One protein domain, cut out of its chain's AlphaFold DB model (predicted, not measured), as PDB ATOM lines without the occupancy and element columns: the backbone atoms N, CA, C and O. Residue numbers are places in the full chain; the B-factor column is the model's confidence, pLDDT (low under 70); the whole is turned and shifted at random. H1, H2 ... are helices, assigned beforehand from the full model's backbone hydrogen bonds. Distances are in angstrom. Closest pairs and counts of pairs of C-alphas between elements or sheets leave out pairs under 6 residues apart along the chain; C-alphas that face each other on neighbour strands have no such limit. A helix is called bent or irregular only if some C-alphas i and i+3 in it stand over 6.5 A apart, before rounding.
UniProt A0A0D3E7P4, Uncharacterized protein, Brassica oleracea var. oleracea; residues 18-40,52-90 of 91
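What this domain is: This is residues 18 to 40 and 52 to 90 of the 91 residues of an uncharacterized protein of Brassica oleracea var. oleracea (UniProt A0A0D3E7P4). A free arm, residues 73 to 90, of which 73 to 89 belong to the long helix H4, sticks out from a small body in which H1, the short H2 and H3 come together loosely. H3 and H4 open as a V from the link between them, while H2 sits at the other end of H3, where H1 ends too. The printed part has 62 residues with four named helices, in the order H1, H2, H3, H4, and no named strand; its class is all helix. The whole is loose, with a radius of gyration of the C-alphas of 15.0 A, and its C-alphas span 45 by 30 by 20 A, only just elongated.

Where its parts are: Find C-alpha 66 at (-5.729, 5.738, 45.138); from there H4, residues 66 to 89, runs 34.5 A to C-alpha 89 at (-20.570, 35.331, 35.580). Look just before it for H3, residues 53 to 62, which is 14.4 A long. On the other side of the cut in the numbering you will find H2, residues 34 to 37, only four residues and 5.4 A from first to last C-alpha. H1, residues 18 to 30, begins at C-alpha 18 at (-11.602, -2.079, 28.286) and runs 18.6 A. No helix is bent or irregular.

How they stand to each other: Start from H4, which touches no helix. It is close to H3 but not clearly touching it: look at the C-alphas of Leu 61 and Ile 69, the closest of the two, 6.9 A apart. H3 and H4 run opposite ways at a steep tilt of 45 degrees. H3 touches H2, and the closest C-alphas are those of Pro 36 and Glu 53, at 5.5 A. H1 and H2 only just touch, with 3 pairs of C-alphas within 8 A, and only at the corner by their link; H1 does so with residues 25 to 29 alone, and Leu 28 and Trp 34 have the closest C-alphas, 5.0 A apart. H1 and H3 are close but not clearly touching, with the C-alphas of Leu 28 and Ala 56 closest at 7.1 A; they run opposite ways at a steep tilt of 48 degrees. H1 and H2 are both apart from H4. In H1, H3 and H4 every O i to N i+4 pair is within hydrogen-bond range; H2 is too short for such a pair, and its 1 pair of O i and N i+3 is within range.

The domain as a whole: The two C-alphas farthest apart, those of Gln 30 and Cys 89, stand 45.4 A from each other. Without residues 73 to 90, which stand free, the body of 44 residues spans 30 by 23 by 16 A. Residues 41 to 51 are not printed, and C-alphas 40 and 52 are 13.7 A apart across this cut, which falls in the link from H2 to H3. The links from H1 to H2 and from H3 to H4 are tight, and no link printed whole is long. The mean pLDDT of the printed part is 83.5; look for values under 70 at residues 36 to 40, 52 to 53 and 90.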
ATOM      1  N   SER A  18     -10.533  -1.297  28.916       90.94
ATOM      2  CA  SER A  18     -11.602  -2.079  28.286       90.94
ATOM      3  C   SER A  18     -11.847  -3.407  29.007       90.94
ATOM      4  O   SER A  18     -12.998  -3.763  29.268       90.94
ATOM      5  N   LEU A  19     -10.784  -4.114  29.399       90.50
ATOM      6  CA  LEU A  19     -10.904  -5.355  30.164       90.50
ATOM      7  C   LEU A  19     -11.450  -5.100  31.573       90.50
ATOM      8  O   LEU A  19     -12.346  -5.817  32.027       90.50
ATOM      9  N   TRP A  20     -10.937  -4.075  32.259       92.31
ATOM     10  CA  TRP A  20     -11.419  -3.693  33.584       92.31
ATOM     11  C   TRP A  20     -12.899  -3.300  33.549       92.31
ATOM     12  O   TRP A  20     -13.685  -3.780  34.360       92.31
ATOM     13  N   GLN A  21     -13.317  -2.527  32.545       90.44
ATOM     14  CA  GLN A  21     -14.703  -2.114  32.353       90.44
ATOM     15  C   GLN A  21     -15.638  -3.314  32.135       90.44
ATOM     16  O   GLN A  21     -16.739  -3.333  32.687       90.44
ATOM     17  N   ILE A  22     -15.230  -4.323  31.356       90.88
ATOM     18  CA  ILE A  22     -16.019  -5.552  31.161       90.88
ATOM     19  C   ILE A  22     -16.191  -6.295  32.491       90.88
ATOM     20  O   ILE A  22     -17.317  -6.650  32.847       90.88
ATOM     21  N   LYS A  23     -15.100  -6.484  33.246       90.25
ATOM     22  CA  LYS A  23     -15.140  -7.128  34.569       90.25
ATOM     23  C   LYS A  23     -16.031  -6.345  35.538       90.25
ATOM     24  O   LYS A  23     -16.881  -6.937  36.195       90.25
ATOM     25  N   MET A  24     -15.897  -5.019  35.570       89.75
ATOM     26  CA  MET A  24     -16.672  -4.138  36.446       89.75
ATOM     27  C   MET A  24     -18.170  -4.210  36.143       89.75
ATOM     28  O   MET A  24     -18.985  -4.375  37.047       89.75
ATOM     29  N   LYS A  25     -18.544  -4.178  34.858       87.62
ATOM     30  CA  LYS A  25     -19.938  -4.365  34.427       87.62
ATOM     31  C   LYS A  25     -20.501  -5.712  34.876       87.62
ATOM     32  O   LYS A  25     -21.665  -5.776  35.262       87.62
ATOM     33  N   ALA A  26     -19.708  -6.780  34.812       88.69
ATOM     34  CA  ALA A  26     -20.130  -8.097  35.280       88.69
ATOM     35  C   ALA A  26     -20.354  -8.116  36.803       88.69
ATOM     36  O   ALA A  26     -21.395  -8.598  37.247       88.69
ATOM     37  N   LEU A  27     -19.447  -7.519  37.587       87.75
ATOM     38  CA  LEU A  27     -19.580  -7.422  39.046       87.75
ATOM     39  C   LEU A  27     -20.800  -6.602  39.464       87.75
ATOM     40  O   LEU A  27     -21.592  -7.072  40.276       87.75
ATOM     41  N   LEU A  28     -21.012  -5.431  38.861       85.38
ATOM     42  CA  LEU A  28     -22.167  -4.582  39.168       85.38
ATOM     43  C   LEU A  28     -23.491  -5.276  38.826       85.38
ATOM     44  O   LEU A  28     -24.460  -5.156  39.568       85.38
ATOM     45  N   LYS A  29     -23.544  -6.045  37.730       84.25
ATOM     46  CA  LYS A  29     -24.723  -6.860  37.395       84.25
ATOM     47  C   LYS A  29     -24.952  -7.978  38.405       84.25
ATOM     48  O   LYS A  29     -26.091  -8.199  38.797       84.25
ATOM     49  N   GLN A  30     -23.892  -8.661  38.829       83.00
ATOM     50  CA  GLN A  30     -23.993  -9.733  39.818       83.00
ATOM     51  C   GLN A  30     -24.425  -9.223  41.198       83.00
ATOM     52  O   GLN A  30     -25.121  -9.935  41.912       83.00
ATOM     53  N   GLN A  31     -24.036  -8.000  41.561       81.19
ATOM     54  CA  GLN A  31     -24.423  -7.356  42.818       81.19
ATOM     55  C   GLN A  31     -25.771  -6.614  42.736       81.19
ATOM     56  O   GLN A  31     -26.183  -6.008  43.716       81.19
ATOM     57  N   GLY A  32     -26.453  -6.618  41.584       78.56
ATOM     58  CA  GLY A  32     -27.702  -5.866  41.392       78.56
ATOM     59  C   GLY A  32     -27.527  -4.343  41.256       78.56
ATOM     60  O   GLY A  32     -28.501  -3.633  41.033       78.56
ATOM     61  N   LEU A  33     -26.291  -3.836  41.286       80.25
ATOM     62  CA  LEU A  33     -25.936  -2.409  41.248       80.25
ATOM     63  C   LEU A  33     -25.935  -1.796  39.834       80.25
ATOM     64  O   LEU A  33     -25.630  -0.619  39.651       80.25
ATOM     65  N   TRP A  34     -26.225  -2.584  38.795       78.69
ATOM     66  CA  TRP A  34     -26.180  -2.105  37.408       78.69
ATOM     67  C   TRP A  34     -27.404  -1.273  37.003       78.69
ATOM     68  O   TRP A  34     -27.289  -0.395  36.148       78.69
ATOM     69  N   ALA A  35     -28.578  -1.554  37.577       72.56
ATOM     70  CA  ALA A  35     -29.818  -0.896  37.173       72.56
ATOM     71  C   ALA A  35     -29.782   0.635  37.384       72.56
ATOM     72  O   ALA A  35     -30.067   1.335  36.404       72.56
ATOM     73  N   PRO A  36     -29.322   1.165  38.541       66.25
ATOM     74  CA  PRO A  36     -29.194   2.611  38.760       66.25
ATOM     75  C   PRO A  36     -28.234   3.286  37.771       66.25
ATOM     76  O   PRO A  36     -28.534   4.334  37.211       66.25
ATOM     77  N   LEU A  37     -27.112   2.635  37.447       67.75
ATOM     78  CA  LEU A  37     -26.107   3.170  36.517       67.75
ATOM     79  C   LEU A  37     -26.551   3.168  35.047       67.75
ATOM     80  O   LEU A  37     -25.925   3.811  34.204       67.75
ATOM     81  N   SER A  38     -27.594   2.408  34.707       67.31
ATOM     82  CA  SER A  38     -28.040   2.248  33.323       67.31
ATOM     83  C   SER A  38     -28.911   3.404  32.814       67.31
ATOM     84  O   SER A  38     -29.209   3.444  31.619       67.31
ATOM     85  N   GLY A  39     -29.342   4.320  33.694       60.50
ATOM     86  CA  GLY A  39     -30.207   5.462  33.361       60.50
ATOM     87  C   GLY A  39     -31.609   5.078  32.865       60.50
ATOM     88  O   GLY A  39     -32.416   5.945  32.529       60.50
ATOM     89  N   LYS A  40     -31.925   3.779  32.805       57.22
ATOM     90  CA  LYS A  40     -33.262   3.283  32.491       57.22
ATOM     91  C   LYS A  40     -34.091   3.336  33.764       57.22
ATOM     92  O   LYS A  40     -33.772   2.651  34.729       57.22
ATOM     93  N   THR A  52     -29.004   2.503  45.887       69.38
ATOM     94  CA  THR A  52     -28.800   3.883  45.468       69.38
ATOM     95  C   THR A  52     -27.656   3.959  44.461       69.38
ATOM     96  O   THR A  52     -26.728   3.144  44.450       69.38
ATOM     97  N   GLU A  53     -27.683   4.976  43.600       69.69
ATOM     98  CA  GLU A  53     -26.538   5.313  42.741       69.69
ATOM     99  C   GLU A  53     -25.232   5.448  43.552       69.69
ATOM    100  O   GLU A  53     -24.148   5.185  43.034       69.69
ATOM    101  N   GLU A  54     -25.340   5.790  44.840       76.25
ATOM    102  CA  GLU A  54     -24.238   5.912  45.792       76.25
ATOM    103  C   GLU A  54     -23.556   4.571  46.111       76.25
ATOM    104  O   GLU A  54     -22.327   4.528  46.200       76.25
ATOM    105  N   GLU A  55     -24.293   3.461  46.211       80.38
ATOM    106  CA  GLU A  55     -23.708   2.128  46.438       80.38
ATOM    107  C   GLU A  55     -22.929   1.641  45.212       80.38
ATOM    108  O   GLU A  55     -21.807   1.127  45.314       80.38
ATOM    109  N   ALA A  56     -23.501   1.858  44.027       80.81
ATOM    110  CA  ALA A  56     -22.854   1.544  42.762       80.81
ATOM    111  C   ALA A  56     -21.591   2.400  42.563       80.81
ATOM    112  O   ALA A  56     -20.532   1.887  42.190       80.81
ATOM    113  N   TYR A  57     -21.679   3.693  42.885       82.56
ATOM    114  CA  TYR A  57     -20.553   4.619  42.839       82.56
ATOM    115  C   TYR A  57     -19.444   4.234  43.827       82.56
ATOM    116  O   TYR A  57     -18.276   4.151  43.443       82.56
ATOM    117  N   SER A  58     -19.800   3.931  45.076       86.19
ATOM    118  CA  SER A  58     -18.854   3.515  46.119       86.19
ATOM    119  C   SER A  58     -18.127   2.227  45.736       86.19
ATOM    120  O   SER A  58     -16.911   2.124  45.898       86.19
ATOM    121  N   THR A  59     -18.839   1.268  45.142       86.50
ATOM    122  CA  THR A  59     -18.253   0.010  44.652       86.50
ATOM    123  C   THR A  59     -17.230   0.249  43.545       86.50
ATOM    124  O   THR A  59     -16.140  -0.329  43.572       86.50
ATOM    125  N   ILE A  60     -17.549   1.128  42.589       88.00
ATOM    126  CA  ILE A  60     -16.614   1.523  41.532       88.00
ATOM    127  C   ILE A  60     -15.376   2.170  42.153       88.00
ATOM    128  O   ILE A  60     -14.268   1.754  41.826       88.00
ATOM    129  N   LEU A  61     -15.557   3.117  43.078       87.56
ATOM    130  CA  LEU A  61     -14.469   3.838  43.743       87.56
ATOM    131  C   LEU A  61     -13.502   2.887  44.466       87.56
ATOM    132  O   LEU A  61     -12.291   3.009  44.315       87.56
ATOM    133  N   LEU A  62     -14.025   1.893  45.191       88.00
ATOM    134  CA  LEU A  62     -13.218   0.891  45.902       88.00
ATOM    135  C   LEU A  62     -12.385  -0.001  44.966       88.00
ATOM    136  O   LEU A  62     -11.390  -0.595  45.390       88.00
ATOM    137  N   CYS A  63     -12.768  -0.075  43.692       89.62
ATOM    138  CA  CYS A  63     -12.066  -0.821  42.652       89.62
ATOM    139  C   CYS A  63     -11.121   0.054  41.809       89.62
ATOM    140  O   CYS A  63     -10.628  -0.398  40.772       89.62
ATOM    141  N   LEU A  64     -10.854   1.289  42.234       90.94
ATOM    142  CA  LEU A  64      -9.842   2.170  41.655       90.94
ATOM    143  C   LEU A  64      -8.597   2.213  42.550       90.94
ATOM    144  O   LEU A  64      -8.657   1.960  43.757       90.94
ATOM    145  N   ALA A  65      -7.447   2.502  41.947       91.69
ATOM    146  CA  ALA A  65      -6.238   2.845  42.683       91.69
ATOM    147  C   ALA A  65      -6.344   4.258  43.270       91.69
ATOM    148  O   ALA A  65      -7.017   5.123  42.710       91.69
ATOM    149  N   ASP A  66      -5.644   4.491  44.376       91.75
ATOM    150  CA  ASP A  66      -5.729   5.738  45.138       91.75
ATOM    151  C   ASP A  66      -5.325   6.957  44.290       91.75
ATOM    152  O   ASP A  66      -5.958   8.006  44.370       91.75
ATOM    153  N   GLU A  67      -4.344   6.791  43.399       90.94
ATOM    154  CA  GLU A  67      -3.916   7.805  42.425       90.94
ATOM    155  C   GLU A  67      -5.071   8.240  41.508       90.94
ATOM    156  O   GLU A  67      -5.351   9.430  41.373       90.94
ATOM    157  N   ILE A  68      -5.822   7.277  40.969       90.56
ATOM    158  CA  ILE A  68      -6.980   7.537  40.102       90.56
ATOM    159  C   ILE A  68      -8.117   8.196  40.890       90.56
ATOM    160  O   ILE A  68      -8.803   9.082  40.380       90.56
ATOM    161  N   ILE A  69      -8.322   7.797  42.148       90.50
ATOM    162  CA  ILE A  69      -9.318   8.427  43.024       90.50
ATOM    163  C   ILE A  69      -8.972   9.905  43.234       90.50
ATOM    164  O   ILE A  69      -9.852  10.759  43.114       90.50
ATOM    165  N   ILE A  70      -7.702  10.216  43.509       90.75
ATOM    166  CA  ILE A  70      -7.224  11.590  43.687       90.75
ATOM    167  C   ILE A  70      -7.442  12.403  42.406       90.75
ATOM    168  O   ILE A  70      -7.983  13.507  42.483       90.75
ATOM    169  N   GLU A  71      -7.097  11.858  41.237       89.06
ATOM    170  CA  GLU A  71      -7.323  12.519  39.946       89.06
ATOM    171  C   GLU A  71      -8.807  12.823  39.707       89.06
ATOM    172  O   GLU A  71      -9.166  13.957  39.381       89.06
ATOM    173  N   ILE A  72      -9.700  11.857  39.944       86.75
ATOM    174  CA  ILE A  72     -11.151  12.055  39.808       86.75
ATOM    175  C   ILE A  72     -11.641  13.155  40.758       86.75
ATOM    176  O   ILE A  72     -12.410  14.027  40.345       86.75
ATOM    177  N   GLN A  73     -11.189  13.160  42.017       87.94
ATOM    178  CA  GLN A  73     -11.558  14.202  42.980       87.94
ATOM    179  C   GLN A  73     -11.064  15.588  42.543       87.94
ATOM    180  O   GLN A  73     -11.816  16.564  42.623       87.94
ATOM    181  N   GLN A  74      -9.837  15.683  42.029       88.75
ATOM    182  CA  GLN A  74      -9.284  16.930  41.498       88.75
ATOM    183  C   GLN A  74     -10.077  17.427  40.283       88.75
ATOM    184  O   GLN A  74     -10.451  18.602  40.229       88.75
ATOM    185  N   MET A  75     -10.406  16.543  39.339       85.50
ATOM    186  CA  MET A  75     -11.222  16.886  38.172       85.50
ATOM    187  C   MET A  75     -12.628  17.354  38.569       85.50
ATOM    188  O   MET A  75     -13.116  18.358  38.044       85.50
ATOM    189  N   LEU A  76     -13.274  16.682  39.527       85.62
ATOM    190  CA  LEU A  76     -14.578  17.091  40.062       85.62
ATOM    191  C   LEU A  76     -14.508  18.460  40.746       85.62
ATOM    192  O   LEU A  76     -15.416  19.280  40.581       85.62
ATOM    193  N   HIS A  77     -13.434  18.732  41.489       85.75
ATOM    194  CA  HIS A  77     -13.212  20.034  42.108       85.75
ATOM    195  C   HIS A  77     -13.078  21.138  41.051       85.75
ATOM    196  O   HIS A  77     -13.741  22.171  41.158       85.75
ATOM    197  N   LEU A  78     -12.302  20.901  39.988       85.88
ATOM    198  CA  LEU A  78     -12.173  21.835  38.867       85.88
ATOM    199  C   LEU A  78     -13.505  22.056  38.142       85.88
ATOM    200  O   LEU A  78     -13.854  23.201  37.869       85.88
ATOM    201  N   GLN A  79     -14.293  21.005  37.890       84.88
ATOM    202  CA  GLN A  79     -15.627  21.161  37.299       84.88
ATOM    203  C   GLN A  79     -16.573  21.970  38.189       84.88
ATOM    204  O   GLN A  79     -17.302  22.830  37.695       84.88
ATOM    205  N   ARG A  80     -16.577  21.715  39.502       87.12
ATOM    206  CA  ARG A  80     -17.381  22.483  40.465       87.12
ATOM    207  C   ARG A  80     -16.959  23.946  40.494       87.12
ATOM    208  O   ARG A  80     -17.817  24.826  40.495       87.12
ATOM    209  N   PHE A  81     -15.655  24.200  40.475       86.31
ATOM    210  CA  PHE A  81     -15.097  25.544  40.424       86.31
ATOM    211  C   PHE A  81     -15.475  26.269  39.125       86.31
ATOM    212  O   PHE A  81     -16.002  27.379  39.179       86.31
ATOM    213  N   ALA A  82     -15.315  25.616  37.972       84.75
ATOM    214  CA  ALA A  82     -15.719  26.149  36.674       84.75
ATOM    215  C   ALA A  82     -17.225  26.438  36.616       84.75
ATOM    216  O   ALA A  82     -17.626  27.512  36.178       84.75
ATOM    217  N   ARG A  83     -18.067  25.529  37.129       85.81
ATOM    218  CA  ARG A  83     -19.518  25.743  37.233       85.81
ATOM    219  C   ARG A  83     -19.839  26.951  38.106       85.81
ATOM    220  O   ARG A  83     -20.689  27.745  37.732       85.81
ATOM    221  N   LYS A  84     -19.150  27.109  39.238       88.38
ATOM    222  CA  LYS A  84     -19.332  28.258  40.131       88.38
ATOM    223  C   LYS A  84     -18.981  29.568  39.430       88.38
ATOM    224  O   LYS A  84     -19.761  30.512  39.525       88.38
ATOM    225  N   ILE A  85     -17.864  29.609  38.700       87.31
ATOM    226  CA  ILE A  85     -17.487  30.763  37.870       87.31
ATOM    227  C   ILE A  85     -18.569  31.033  36.826       87.31
ATOM    228  O   ILE A  85     -19.070  32.147  36.764       87.31
ATOM    229  N   TRP A  86     -18.986  30.014  36.075       83.12
ATOM    230  CA  TRP A  86     -20.025  30.127  35.050       83.12
ATOM    231  C   TRP A  86     -21.321  30.732  35.610       83.12
ATOM    232  O   TRP A  86     -21.795  31.753  35.121       83.12
ATOM    233  N   THR A  87     -21.834  30.181  36.714       88.25
ATOM    234  CA  THR A  87     -23.045  30.692  37.378       88.25
ATOM    235  C   THR A  87     -22.855  32.078  37.996       88.25
ATOM    236  O   THR A  87     -23.812  32.836  38.089       88.25
ATOM    237  N   SER A  88     -21.635  32.421  38.423       83.62
ATOM    238  CA  SER A  88     -21.316  33.732  39.000       83.62
ATOM    239  C   SER A  88     -21.123  34.812  37.936       83.62
ATOM    240  O   SER A  88     -21.290  35.989  38.244       83.62
ATOM    241  N   CYS A  89     -20.747  34.430  36.715       77.44
ATOM    242  CA  CYS A  89     -20.570  35.331  35.580       77.44
ATOM    243  C   CYS A  89     -21.853  35.514  34.750       77.44
ATOM    244  O   CYS A  89     -21.861  36.371  33.872       77.44
ATOM    245  N   GLY A  90     -22.931  34.775  35.042       63.09
ATOM    246  CA  GLY A  90     -24.257  35.007  34.459       63.09
ATOM    247  C   GLY A  90     -24.356  34.749  32.951       63.09
ATOM    248  O   GLY A  90     -25.074  35.481  32.272       63.09
TER     249      GLY A  90